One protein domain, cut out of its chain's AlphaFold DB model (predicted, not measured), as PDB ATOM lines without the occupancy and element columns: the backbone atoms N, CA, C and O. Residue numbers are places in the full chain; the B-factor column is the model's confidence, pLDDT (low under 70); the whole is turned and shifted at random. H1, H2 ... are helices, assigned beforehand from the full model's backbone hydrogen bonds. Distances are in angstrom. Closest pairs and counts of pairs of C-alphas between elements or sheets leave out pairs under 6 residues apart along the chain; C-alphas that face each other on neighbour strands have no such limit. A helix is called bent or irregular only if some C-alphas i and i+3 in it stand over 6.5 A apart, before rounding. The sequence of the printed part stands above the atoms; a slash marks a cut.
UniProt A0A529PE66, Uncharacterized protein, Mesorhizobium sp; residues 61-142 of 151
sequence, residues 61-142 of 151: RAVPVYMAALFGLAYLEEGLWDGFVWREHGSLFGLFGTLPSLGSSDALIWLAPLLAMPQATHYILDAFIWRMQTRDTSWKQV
ATOM      1  N   ARG A  61      -4.983  -8.162  38.852       79.19
ATOM      2  CA  ARG A  61      -4.045  -9.103  39.485       79.19
ATOM      3  C   ARG A  61      -4.738 -10.087  40.431       79.19
ATOM      4  O   ARG A  61      -4.200 -11.159  40.671       79.19
ATOM      5  N   ALA A  62      -5.911  -9.730  40.950       80.31
ATOM      6  CA  ALA A  62      -6.669 -10.540  41.890       80.31
ATOM      7  C   ALA A  62      -7.763 -11.391  41.225       80.31
ATOM      8  O   ALA A  62      -8.419 -12.152  41.926       80.31
ATOM      9  N   VAL A  63      -7.928 -11.336  39.894       82.56
ATOM     10  CA  VAL A  63      -8.883 -12.197  39.168       82.56
ATOM     11  C   VAL A  63      -8.701 -13.684  39.510       82.56
ATOM     12  O   VAL A  63      -9.705 -14.322  39.813       82.56
ATOM     13  N   PRO A  64      -7.476 -14.254  39.561       87.69
ATOM     14  CA  PRO A  64      -7.307 -15.651  39.962       87.69
ATOM     15  C   PRO A  64      -7.781 -15.927  41.392       87.69
ATOM     16  O   PRO A  64      -8.397 -16.955  41.641       87.69
ATOM     17  N   VAL A  65      -7.538 -14.998  42.322       85.38
ATOM     18  CA  VAL A  65      -7.966 -15.115  43.727       85.38
ATOM     19  C   VAL A  65      -9.485 -15.023  43.836       85.38
ATOM     20  O   VAL A  65     -10.095 -15.793  44.566       85.38
ATOM     21  N   TYR A  66     -10.100 -14.114  43.082       80.00
ATOM     22  CA  TYR A  66     -11.548 -13.976  43.000       80.00
ATOM     23  C   TYR A  66     -12.203 -15.249  42.445       80.00
ATOM     24  O   TYR A  66     -13.125 -15.777  43.060       80.00
ATOM     25  N   MET A  67     -11.674 -15.799  41.348       86.00
ATOM     26  CA  MET A  67     -12.156 -17.067  40.789       86.00
ATOM     27  C   MET A  67     -11.948 -18.234  41.759       86.00
ATOM     28  O   MET A  67     -12.862 -19.027  41.958       86.00
ATOM     29  N   ALA A  68     -10.783 -18.321  42.406       88.25
ATOM     30  CA  ALA A  68     -10.510 -19.345  43.409       88.25
ATOM     31  C   ALA A  68     -11.458 -19.244  44.611       88.25
ATOM     32  O   ALA A  68     -11.905 -20.268  45.117       88.25
ATOM     33  N   ALA A  69     -11.811 -18.030  45.043       86.38
ATOM     34  CA  ALA A  69     -12.787 -17.820  46.106       86.38
ATOM     35  C   ALA A  69     -14.193 -18.283  45.692       86.38
ATOM     36  O   ALA A  69     -14.852 -18.962  46.476       86.38
ATOM     37  N   LEU A  70     -14.632 -17.975  44.464       84.62
ATOM     38  CA  LEU A  70     -15.917 -18.449  43.935       84.62
ATOM     39  C   LEU A  70     -15.966 -19.980  43.856       84.62
ATOM     40  O   LEU A  70     -16.911 -20.585  44.355       84.62
ATOM     41  N   PHE A  71     -14.933 -20.609  43.289       87.69
ATOM     42  CA  PHE A  71     -14.854 -22.070  43.221       87.69
ATOM     43  C   PHE A  71     -14.740 -22.711  44.603       87.69
ATOM     44  O   PHE A  71     -15.350 -23.747  44.837       87.69
ATOM     45  N   GLY A  72     -14.000 -22.097  45.527       89.06
ATOM     46  CA  GLY A  72     -13.890 -22.571  46.904       89.06
ATOM     47  C   GLY A  72     -15.228 -22.532  47.639       89.06
ATOM     48  O   GLY A  72     -15.558 -23.479  48.347       89.06
ATOM     49  N   LEU A  73     -16.019 -21.475  47.437       86.88
ATOM     50  CA  LEU A  73     -17.357 -21.368  48.015       86.88
ATOM     51  C   LEU A  73     -18.318 -22.395  47.403       86.88
ATOM     52  O   LEU A  73     -19.021 -23.069  48.147       86.88
ATOM     53  N   ALA A  74     -18.293 -22.565  46.079       85.69
ATOM     54  CA  ALA A  74     -19.100 -23.574  45.393       85.69
ATOM     55  C   ALA A  74     -18.734 -25.002  45.835       85.69
ATOM     56  O   ALA A  74     -19.610 -25.814  46.105       85.69
ATOM     57  N   TYR A  75     -17.438 -25.297  45.973       87.19
ATOM     58  CA  TYR A  75     -16.955 -26.584  46.475       87.19
ATOM     59  C   TYR A  75     -17.372 -26.833  47.929       87.19
ATOM     60  O   TYR A  75     -17.698 -27.961  48.287       87.19
ATOM     61  N   LEU A  76     -17.373 -25.795  48.773       88.88
ATOM     62  CA  LEU A  76     -17.866 -25.893  50.145       88.88
ATOM     63  C   LEU A  76     -19.369 -26.189  50.176       88.88
ATOM     64  O   LEU A  76     -19.783 -27.080  50.905       88.88
ATOM     65  N   GLU A  77     -20.169 -25.458  49.402       87.75
ATOM     66  CA  GLU A  77     -21.622 -25.651  49.326       87.75
ATOM     67  C   GLU A  77     -21.972 -27.069  48.858       87.75
ATOM     68  O   GLU A  77     -22.688 -27.785  49.558       87.75
ATOM     69  N   GLU A  78     -21.389 -27.510  47.742       85.88
ATOM     70  CA  GLU A  78     -21.601 -28.854  47.200       85.88
ATOM     71  C   GLU A  78     -21.088 -29.944  48.154       85.88
ATOM     72  O   GLU A  78     -21.748 -30.956  48.370       85.88
ATOM     73  N   GLY A  79     -19.946 -29.716  48.809       86.94
ATOM     74  CA  GLY A  79     -19.414 -30.639  49.807       86.94
ATOM     75  C   GLY A  79     -20.312 -30.788  51.037       86.94
ATOM     76  O   GLY A  79     -20.414 -31.881  51.592       86.94
ATOM     77  N   LEU A  80     -21.004 -29.723  51.458       88.88
ATOM     78  CA  LEU A  80     -21.996 -29.798  52.536       88.88
ATOM     79  C   LEU A  80     -23.251 -30.564  52.089       88.88
ATOM     80  O   LEU A  80     -23.763 -31.372  52.867       88.88
ATOM     81  N   TRP A  81     -23.716 -30.358  50.853       88.25
ATOM     82  CA  TRP A  81     -24.815 -31.135  50.267       88.25
ATOM     83  C   TRP A  81     -24.479 -32.625  50.187       88.25
ATOM     84  O   TRP A  81     -25.244 -33.459  50.682       88.25
ATOM     85  N   ASP A  82     -23.310 -32.968  49.648       86.81
ATOM     86  CA  ASP A  82     -22.876 -34.357  49.539       86.81
ATOM     87  C   ASP A  82     -22.636 -34.981  50.925       86.81
ATOM     88  O   ASP A  82     -23.103 -36.084  51.196       86.81
ATOM     89  N   GLY A  83     -21.998 -34.266  51.854       86.56
ATOM     90  CA  GLY A  83     -21.704 -34.786  53.194       86.56
ATOM     91  C   GLY A  83     -22.949 -35.069  54.046       86.56
ATOM     92  O   GLY A  83     -23.024 -36.114  54.706       86.56
ATOM     93  N   PHE A  84     -23.930 -34.159  54.035       85.19
ATOM     94  CA  PHE A  84     -25.129 -34.278  54.869       85.19
ATOM     95  C   PHE A  84     -26.289 -35.021  54.203       85.19
ATOM     96  O   PHE A  84     -27.080 -35.636  54.925       85.19
ATOM     97  N   VAL A  85     -26.428 -34.953  52.875       84.94
ATOM     98  CA  VAL A  85     -27.648 -35.391  52.177       84.94
ATOM     99  C   VAL A  85     -27.388 -36.560  51.232       84.94
ATOM    100  O   VAL A  85     -27.967 -37.624  51.448       84.94
ATOM    101  N   TRP A  86     -26.550 -36.386  50.204       83.50
ATOM    102  CA  TRP A  86     -26.455 -37.348  49.092       83.50
ATOM    103  C   TRP A  86     -25.445 -38.475  49.322       83.50
ATOM    104  O   TRP A  86     -25.787 -39.646  49.175       83.50
ATOM    105  N   ARG A  87     -24.219 -38.148  49.744       79.94
ATOM    106  CA  ARG A  87     -23.087 -39.076  49.924       79.94
ATOM    107  C   ARG A  87     -22.745 -39.900  48.681       79.94
ATOM    108  O   ARG A  87     -22.316 -41.051  48.787       79.94
ATOM    109  N   GLU A  88     -22.913 -39.314  47.508       76.44
ATOM    110  CA  GLU A  88     -22.680 -39.990  46.230       76.44
ATOM    111  C   GLU A  88     -21.275 -39.695  45.691       76.44
ATOM    112  O   GLU A  88     -20.673 -40.523  45.004       76.44
ATOM    113  N   HIS A  89     -20.694 -38.554  46.072       78.94
ATOM    114  CA  HIS A  89     -19.461 -38.019  45.498       78.94
ATOM    115  C   HIS A  89     -18.284 -38.050  46.484       78.94
ATOM    116  O   HIS A  89     -17.398 -37.191  46.458       78.94
ATOM    117  N   GLY A  90     -18.208 -39.093  47.316       71.88
ATOM    118  CA  GLY A  90     -17.184 -39.228  48.362       71.88
ATOM    119  C   GLY A  90     -15.726 -39.232  47.868       71.88
ATOM    120  O   GLY A  90     -14.818 -38.946  48.645       71.88
ATOM    121  N   SER A  91     -15.477 -39.507  46.584       76.81
ATOM    122  CA  SER A  91     -14.145 -39.399  45.965       76.81
ATOM    123  C   SER A  91     -13.710 -37.951  45.711       76.81
ATOM    124  O   SER A  91     -12.516 -37.659  45.759       76.81
ATOM    125  N   LEU A  92     -14.666 -37.047  45.474       77.69
ATOM    126  CA  LEU A  92     -14.437 -35.617  45.263       77.69
ATOM    127  C   LEU A  92     -14.534 -34.836  46.579       77.69
ATOM    128  O   LEU A  92     -13.734 -33.934  46.801       77.69
ATOM    129  N   PHE A  93     -15.444 -35.226  47.477       82.00
ATOM    130  CA  PHE A  93     -15.711 -34.539  48.747       82.00
ATOM    131  C   PHE A  93     -15.252 -35.328  49.976       82.00
ATOM    132  O   PHE A  93     -15.858 -35.246  51.041       82.00
ATOM    133  N   GLY A  94     -14.147 -36.072  49.876       77.12
ATOM    134  CA  GLY A  94     -13.672 -36.949  50.957       77.12
ATOM    135  C   GLY A  94     -13.502 -36.264  52.325       77.12
ATOM    136  O   GLY A  94     -13.716 -36.895  53.357       77.12
ATOM    137  N   LEU A  95     -13.202 -34.957  52.350       80.62
ATOM    138  CA  LEU A  95     -13.156 -34.150  53.582       80.62
ATOM    139  C   LEU A  95     -14.525 -34.060  54.283       80.62
ATOM    140  O   LEU A  95     -14.597 -34.105  55.511       80.62
ATOM    141  N   PHE A  96     -15.605 -33.977  53.507       83.31
ATOM    142  CA  PHE A  96     -16.987 -33.882  53.978       83.31
ATOM    143  C   PHE A  96     -17.628 -35.249  54.233       83.31
ATOM    144  O   PHE A  96     -18.611 -35.331  54.962       83.31
ATOM    145  N   GLY A  97     -17.037 -36.340  53.733       76.31
ATOM    146  CA  GLY A  97     -17.514 -37.707  53.983       76.31
ATOM    147  C   GLY A  97     -17.495 -38.132  55.460       76.31
ATOM    148  O   GLY A  97     -18.146 -39.109  55.831       76.31
ATOM    149  N   THR A  98     -16.783 -37.393  56.320       80.94
ATOM    150  CA  THR A  98     -16.768 -37.606  57.780       80.94
ATOM    151  C   THR A  98     -17.948 -36.954  58.512       80.94
ATOM    152  O   THR A  98     -18.177 -37.260  59.684       80.94
ATOM    153  N   LEU A  99     -18.719 -36.084  57.846       83.50
ATOM    154  CA  LEU A  99     -19.905 -35.443  58.422       83.50
ATOM    155  C   LEU A  99     -21.019 -36.466  58.685       83.50
ATOM    156  O   LEU A  99     -21.143 -37.431  57.935       83.50
ATOM    157  N   PRO A 100     -21.859 -36.284  59.719       81.12
ATOM    158  CA  PRO A 100     -22.982 -37.184  59.980       81.12
ATOM    159  C   PRO A 100     -24.026 -37.107  58.855       81.12
ATOM    160  O   PRO A 100     -24.384 -36.019  58.418       81.12
ATOM    161  N   SER A 101     -24.536 -38.257  58.402       82.25
ATOM    162  CA  SER A 101     -25.624 -38.288  57.414       82.25
ATOM    163  C   SER A 101     -26.923 -37.818  58.056       82.25
ATOM    164  O   SER A 101     -27.334 -38.360  59.082       82.25
ATOM    165  N   LEU A 102     -27.578 -36.840  57.436       83.06
ATOM    166  CA  LEU A 102     -28.877 -36.313  57.851       83.06
ATOM    167  C   LEU A 102     -29.980 -36.618  56.826       83.06
ATOM    168  O   LEU A 102     -31.123 -36.236  57.054       83.06
ATOM    169  N   GLY A 103     -29.667 -37.350  55.749       71.31
ATOM    170  CA  GLY A 103     -30.552 -37.615  54.605       71.31
ATOM    171  C   GLY A 103     -31.904 -38.284  54.913       71.31
ATOM    172  O   GLY A 103     -32.804 -38.240  54.084       71.31
ATOM    173  N   SER A 104     -32.083 -38.877  56.096       69.25
ATOM    174  CA  SER A 104     -33.343 -39.510  56.527       69.25
ATOM    175  C   SER A 104     -33.934 -38.902  57.805       69.25
ATOM    176  O   SER A 104     -34.797 -39.512  58.431       69.25
ATOM    177  N   SER A 105     -33.431 -37.744  58.240       80.00
ATOM    178  CA  SER A 105     -33.795 -37.125  59.517       80.00
ATOM    179  C   SER A 105     -34.714 -35.920  59.311       80.00
ATOM    180  O   SER A 105     -34.535 -35.159  58.361       80.00
ATOM    181  N   ASP A 106     -35.593 -35.647  60.279       83.62
ATOM    182  CA  ASP A 106     -36.418 -34.422  60.324       83.62
ATOM    183  C   ASP A 106     -35.580 -33.126  60.265       83.62
ATOM    184  O   ASP A 106     -36.081 -32.053  59.930       83.62
ATOM    185  N   ALA A 107     -34.272 -33.220  60.532       83.38
ATOM    186  CA  ALA A 107     -33.303 -32.143  60.361       83.38
ATOM    187  C   ALA A 107     -33.237 -31.593  58.921       83.38
ATOM    188  O   ALA A 107     -32.900 -30.419  58.750       83.38
ATOM    189  N   LEU A 108     -33.596 -32.378  57.895       84.56
ATOM    190  CA  LEU A 108     -33.644 -31.904  56.504       84.56
ATOM    191  C   LEU A 108     -34.622 -30.748  56.296       84.56
ATOM    192  O   LEU A 108     -34.372 -29.903  55.439       84.56
ATOM    193  N   ILE A 109     -35.687 -30.667  57.101       85.62
ATOM    194  CA  ILE A 109     -36.676 -29.580  57.030       85.62
ATOM    195  C   ILE A 109     -36.005 -28.220  57.271       85.62
ATOM    196  O   ILE A 109     -36.410 -27.218  56.689       85.62
ATOM    197  N   TRP A 110     -34.951 -28.190  58.087       86.75
ATOM    198  CA  TRP A 110     -34.180 -26.980  58.376       86.75
ATOM    199  C   TRP A 110     -32.923 -26.871  57.519       86.75
ATOM    200  O   TRP A 110     -32.572 -25.780  57.071       86.75
ATOM    201  N   LEU A 111     -32.252 -27.996  57.275       86.06
ATOM    202  CA  LEU A 111     -30.983 -28.022  56.561       86.06
ATOM    203  C   LEU A 111     -31.147 -27.730  55.068       86.06
ATOM    204  O   LEU A 111     -30.370 -26.951  54.527       86.06
ATOM    205  N   ALA A 112     -32.153 -28.310  54.406       84.88
ATOM    206  CA  ALA A 112     -32.322 -28.141  52.965       84.88
ATOM    207  C   ALA A 112     -32.616 -26.679  52.573       84.88
ATOM    208  O   ALA A 112     -31.940 -26.175  51.677       84.88
ATOM    209  N   PRO A 113     -33.518 -25.937  53.253       86.19
ATOM    210  CA  PRO A 113     -33.692 -24.511  52.979       86.19
ATOM    211  C   PRO A 113     -32.433 -23.698  53.270       86.19
ATOM    212  O   PRO A 113     -32.118 -22.786  52.514       86.19
ATOM    213  N   LEU A 114     -31.701 -24.031  54.340       86.50
ATOM    214  CA  LEU A 114     -30.477 -23.326  54.716       86.50
ATOM    215  C   LEU A 114     -29.371 -23.506  53.672       86.50
ATOM    216  O   LEU A 114     -28.733 -22.529  53.295       86.50
ATOM    217  N   LEU A 115     -29.159 -24.730  53.190       84.81
ATOM    218  CA  LEU A 115     -28.190 -25.001  52.132       84.81
ATOM    219  C   LEU A 115     -28.649 -24.444  50.778       84.81
ATOM    220  O   LEU A 115     -27.811 -24.063  49.975       84.81
ATOM    221  N   ALA A 116     -29.959 -24.322  50.541       84.38
ATOM    222  CA  ALA A 116     -30.508 -23.686  49.343       84.38
ATOM    223  C   ALA A 116     -30.529 -22.145  49.410       84.38
ATOM    224  O   ALA A 116     -30.806 -21.495  48.397       84.38
ATOM    225  N   MET A 117     -30.252 -21.532  50.571       84.75
ATOM    226  CA  MET A 117     -30.274 -20.073  50.749       84.75
ATOM    227  C   MET A 117     -29.393 -19.306  49.753       84.75
ATOM    228  O   MET A 117     -29.874 -18.293  49.237       84.75
ATOM    229  N   PRO A 118     -28.141 -19.717  49.460       78.94
ATOM    230  CA  PRO A 118     -27.296 -19.023  48.487       78.94
ATOM    231  C   PRO A 118     -27.964 -18.959  47.110       78.94
ATOM    232  O   PRO A 118     -28.100 -17.880  46.526       78.94
ATOM    233  N   GLN A 119     -28.486 -20.094  46.644       79.12
ATOM    234  CA  GLN A 119     -29.159 -20.206  45.357       79.12
ATOM    235  C   GLN A 119     -30.492 -19.443  45.325       79.12
ATOM    236  O   GLN A 119     -30.751 -18.694  44.382       79.12
ATOM    237  N   ALA A 120     -31.312 -19.542  46.376       79.12
ATOM    238  CA  ALA A 120     -32.556 -18.780  46.496       79.12
ATOM    239  C   ALA A 120     -32.298 -17.264  46.486       79.12
ATOM    240  O   ALA A 120     -32.999 -16.506  45.813       79.12
ATOM    241  N   THR A 121     -31.252 -16.824  47.188       81.25
ATOM    242  CA  THR A 121     -30.836 -15.416  47.231       81.25
ATOM    243  C   THR A 121     -30.417 -14.937  45.848       81.25
ATOM    244  O   THR A 121     -30.856 -13.870  45.418       81.25
ATOM    245  N   HIS A 122     -29.622 -15.730  45.125       76.81
ATOM    246  CA  HIS A 122     -29.206 -15.397  43.767       76.81
ATOM    247  C   HIS A 122     -30.407 -15.207  42.832       76.81
ATOM    248  O   HIS A 122     -30.512 -14.162  42.193       76.81
ATOM    249  N   TYR A 123     -31.363 -16.141  42.823       79.81
ATOM    250  CA  TYR A 123     -32.562 -16.026  41.983       79.81
ATOM    251  C   TYR A 123     -33.431 -14.807  42.327       79.81
ATOM    252  O   TYR A 123     -33.953 -14.145  41.427       79.81
ATOM    253  N   ILE A 124     -33.585 -14.482  43.616       79.31
ATOM    254  CA  ILE A 124     -34.342 -13.298  44.053       79.31
ATOM    255  C   ILE A 124     -33.641 -12.011  43.603       79.31
ATOM    256  O   ILE A 124     -34.300 -11.093  43.105       79.31
ATOM    257  N   LEU A 125     -32.318 -11.935  43.767       75.44
ATOM    258  CA  LEU A 125     -31.528 -10.785  43.328       75.44
ATOM    259  C   LEU A 125     -31.599 -10.610  41.812       75.44
ATOM    260  O   LEU A 125     -31.788  -9.485  41.348       75.44
ATOM    261  N   ASP A 126     -31.544 -11.701  41.054       72.69
ATOM    262  CA  ASP A 126     -31.718 -11.678  39.606       72.69
ATOM    263  C   ASP A 126     -33.084 -11.109  39.228       72.69
ATOM    264  O   ASP A 126     -33.167 -10.135  38.474       72.69
ATOM    265  N   ALA A 127     -34.161 -11.637  39.809       76.56
ATOM    266  CA  ALA A 127     -35.509 -11.125  39.574       76.56
ATOM    267  C   ALA A 127     -35.624  -9.626  39.912       76.56
ATOM    268  O   ALA A 127     -36.283  -8.870  39.193       76.56
ATOM    269  N   PHE A 128     -34.960  -9.174  40.978       75.44
ATOM    270  CA  PHE A 128     -34.943  -7.768  41.371       75.44
ATOM    271  C   PHE A 128     -34.174  -6.892  40.372       75.44
ATOM    272  O   PHE A 128     -34.683  -5.844  39.970       75.44
ATOM    273  N   ILE A 129     -32.997  -7.324  39.917       68.56
ATOM    274  CA  ILE A 129     -32.174  -6.596  38.939       68.56
ATOM    275  C   ILE A 129     -32.905  -6.464  37.600       68.56
ATOM    276  O   ILE A 129     -32.986  -5.359  37.059       68.56
ATOM    277  N   TRP A 130     -33.512  -7.545  37.107       66.56
ATOM    278  CA  TRP A 130     -34.301  -7.523  35.872       66.56
ATOM    279  C   TRP A 130     -35.576  -6.678  35.996       66.56
ATOM    280  O   TRP A 130     -35.993  -6.036  35.032       66.56
ATOM    281  N   ARG A 131     -36.179  -6.604  37.188       69.81
ATOM    282  CA  ARG A 131     -37.339  -5.736  37.449       69.81
ATOM    283  C   ARG A 131     -36.962  -4.255  37.577       69.81
ATOM    284  O   ARG A 131     -37.765  -3.393  37.223       69.81
ATOM    285  N   MET A 132     -35.755  -3.935  38.047       60.38
ATOM    286  CA  MET A 132     -35.255  -2.566  38.262       60.38
ATOM    287  C   MET A 132     -34.778  -1.850  36.987       60.38
ATOM    288  O   MET A 132     -33.920  -0.966  37.037       60.38
ATOM    289  N   GLN A 133     -35.354  -2.161  35.828       58.53
ATOM    290  CA  GLN A 133     -35.026  -1.520  34.554       58.53
ATOM    291  C   GLN A 133     -35.608  -0.092  34.448       58.53
ATOM    292  O   GLN A 133     -36.245   0.279  33.466       58.53
ATOM    293  N   THR A 134     -35.393   0.742  35.468       53.22
ATOM    294  CA  THR A 134     -35.702   2.174  35.461       53.22
ATOM    295  C   THR A 134     -34.569   2.957  34.791       53.22
ATOM    296  O   THR A 134     -33.390   2.586  34.841       53.22
ATOM    297  N   ARG A 135     -34.933   4.020  34.064       52.53
ATOM    298  CA  ARG A 135     -34.028   4.725  33.141       52.53
ATOM    299  C   ARG A 135     -32.882   5.487  33.836       52.53
ATOM    300  O   ARG A 135     -31.802   5.488  33.261       52.53
ATOM    301  N   ASP A 136     -33.044   5.936  35.086       56.06
ATOM    302  CA  ASP A 136     -32.055   6.748  35.830       56.06
ATOM    303  C   ASP A 136     -31.621   6.131  37.171       56.06
ATOM    304  O   ASP A 136     -31.958   6.613  38.251       56.06
ATOM    305  N   THR A 137     -30.871   5.031  37.133       59.62
ATOM    306  CA  THR A 137     -30.377   4.363  38.347       59.62
ATOM    307  C   THR A 137     -28.877   4.601  38.548       59.62
ATOM    308  O   THR A 137     -28.075   4.341  37.651       59.62
ATOM    309  N   SER A 138     -28.483   5.045  39.748       60.84
ATOM    310  CA  SER A 138     -27.101   5.416  40.117       60.84
ATOM    311  C   SER A 138     -26.057   4.317  39.874       60.84
ATOM    312  O   SER A 138     -24.902   4.619  39.574       60.84
ATOM    313  N   TRP A 139     -26.445   3.039  39.918       64.06
ATOM    314  CA  TRP A 139     -25.536   1.925  39.628       64.06
ATOM    315  C   TRP A 139     -25.044   1.917  38.175       64.06
ATOM    316  O   TRP A 139     -23.922   1.478  37.929       64.06
ATOM    317  N   LYS A 140     -25.820   2.449  37.215       65.38
ATOM    318  CA  LYS A 140     -25.390   2.575  35.811       65.38
ATOM    319  C   LYS A 140     -24.242   3.568  35.670       65.38
ATOM    320  O   LYS A 140     -23.307   3.304  34.925       65.38
ATOM    321  N   GLN A 141     -24.274   4.670  36.419       67.12
ATOM    322  CA  GLN A 141     -23.197   5.667  36.408       67.12
ATOM    323  C   GLN A 141     -21.889   5.057  36.921       67.12
ATOM    324  O   GLN A 141     -20.842   5.232  36.303       67.12
ATOM    325  N   VAL A 142     -21.956   4.253  37.986       66.06
ATOM    326  CA  VAL A 142     -20.794   3.515  38.505       66.06
ATOM    327  C   VAL A 142     -20.337   2.436  37.518       66.06
ATOM    328  O   VAL A 142     -19.146   2.337  37.229       66.06
TER     329      VAL A 142
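What this domain is: This is residues 61 to 142 of the 151 residues of an uncharacterized protein of Mesorhizobium sp (UniProt A0A529PE66). Two helical arms open away from each other as a flat V: H1 is one arm, H2b is the other, and they come from a small compact body where the lower part of H1, a long loop of residues 87 to 107 and the arm H2a come together. The far part of H1, residues 61 to 73, sticks out on one arm; residues 119 to 142, with most of H2b and the short H3 at the tip, stick out on the other. The printed part has 82 residues with three named helices, in the order H1, H2, H3, and no named strand; the class is all helix. The whole is only just extended, close to loose, with a radius of gyration of the C-alphas of 17.7 A, and it is flat, spanning 51 by 37 by 14 A.

How they stand to each other: H1, residues 61 to 86, is irregular: C-alphas 61 and 64 are 7.3 A apart, and its line is a rough one. A long link of 21 residues leads to H2, residues 108 to 131, which was assigned as one helix by its hydrogen bonds but is bent: C-alphas 115 and 118 are 7.1 A apart. Its arms are H2a, residues 108 to 115, and H2b, residues 118 to 131, and their lines stand at a steep tilt of 57 degrees. H1 and H2a form a helical hairpin, at a shallow tilt of 8 degrees and running opposite ways. They only just touch, with 3 pairs of C-alphas within 8 A, and H1 does so with residues 77 to 81 alone; the closest C-alphas are those of Glu 77 and Leu 115, 7.2 A apart. H1 and H2b are apart. H3, residues 138 to 142, follows over a short link of 6 residues and is apart from H1, H2a and H2b. In H2b and H3 every O i to N i+4 pair is within hydrogen-bond range; in H1 20 of 22 are, and in H2a 3 of 4.

Where its parts are: H1 runs 37.3 A from C-alpha 61 at (-4.045, -9.103, 39.485) to C-alpha 86 at (-26.455, -37.348, 49.092). H2a measures 9.8 A from first to last C-alpha and H2b 20.0 A. H3 measures 6.8 A and ends at C-alpha 142, at (-20.794, 3.515, 38.505).

The domain as a whole: The two C-alphas farthest apart are those of Thr 98 and Arg 135, at 51.9 A. Without the stretches that stand free, the body has 45 residues and spans 27 by 23 by 13 A. The printed part has no cut. The mean pLDDT of the printed part is 78.9; residue 104 and residues 129 to 142 are under 70.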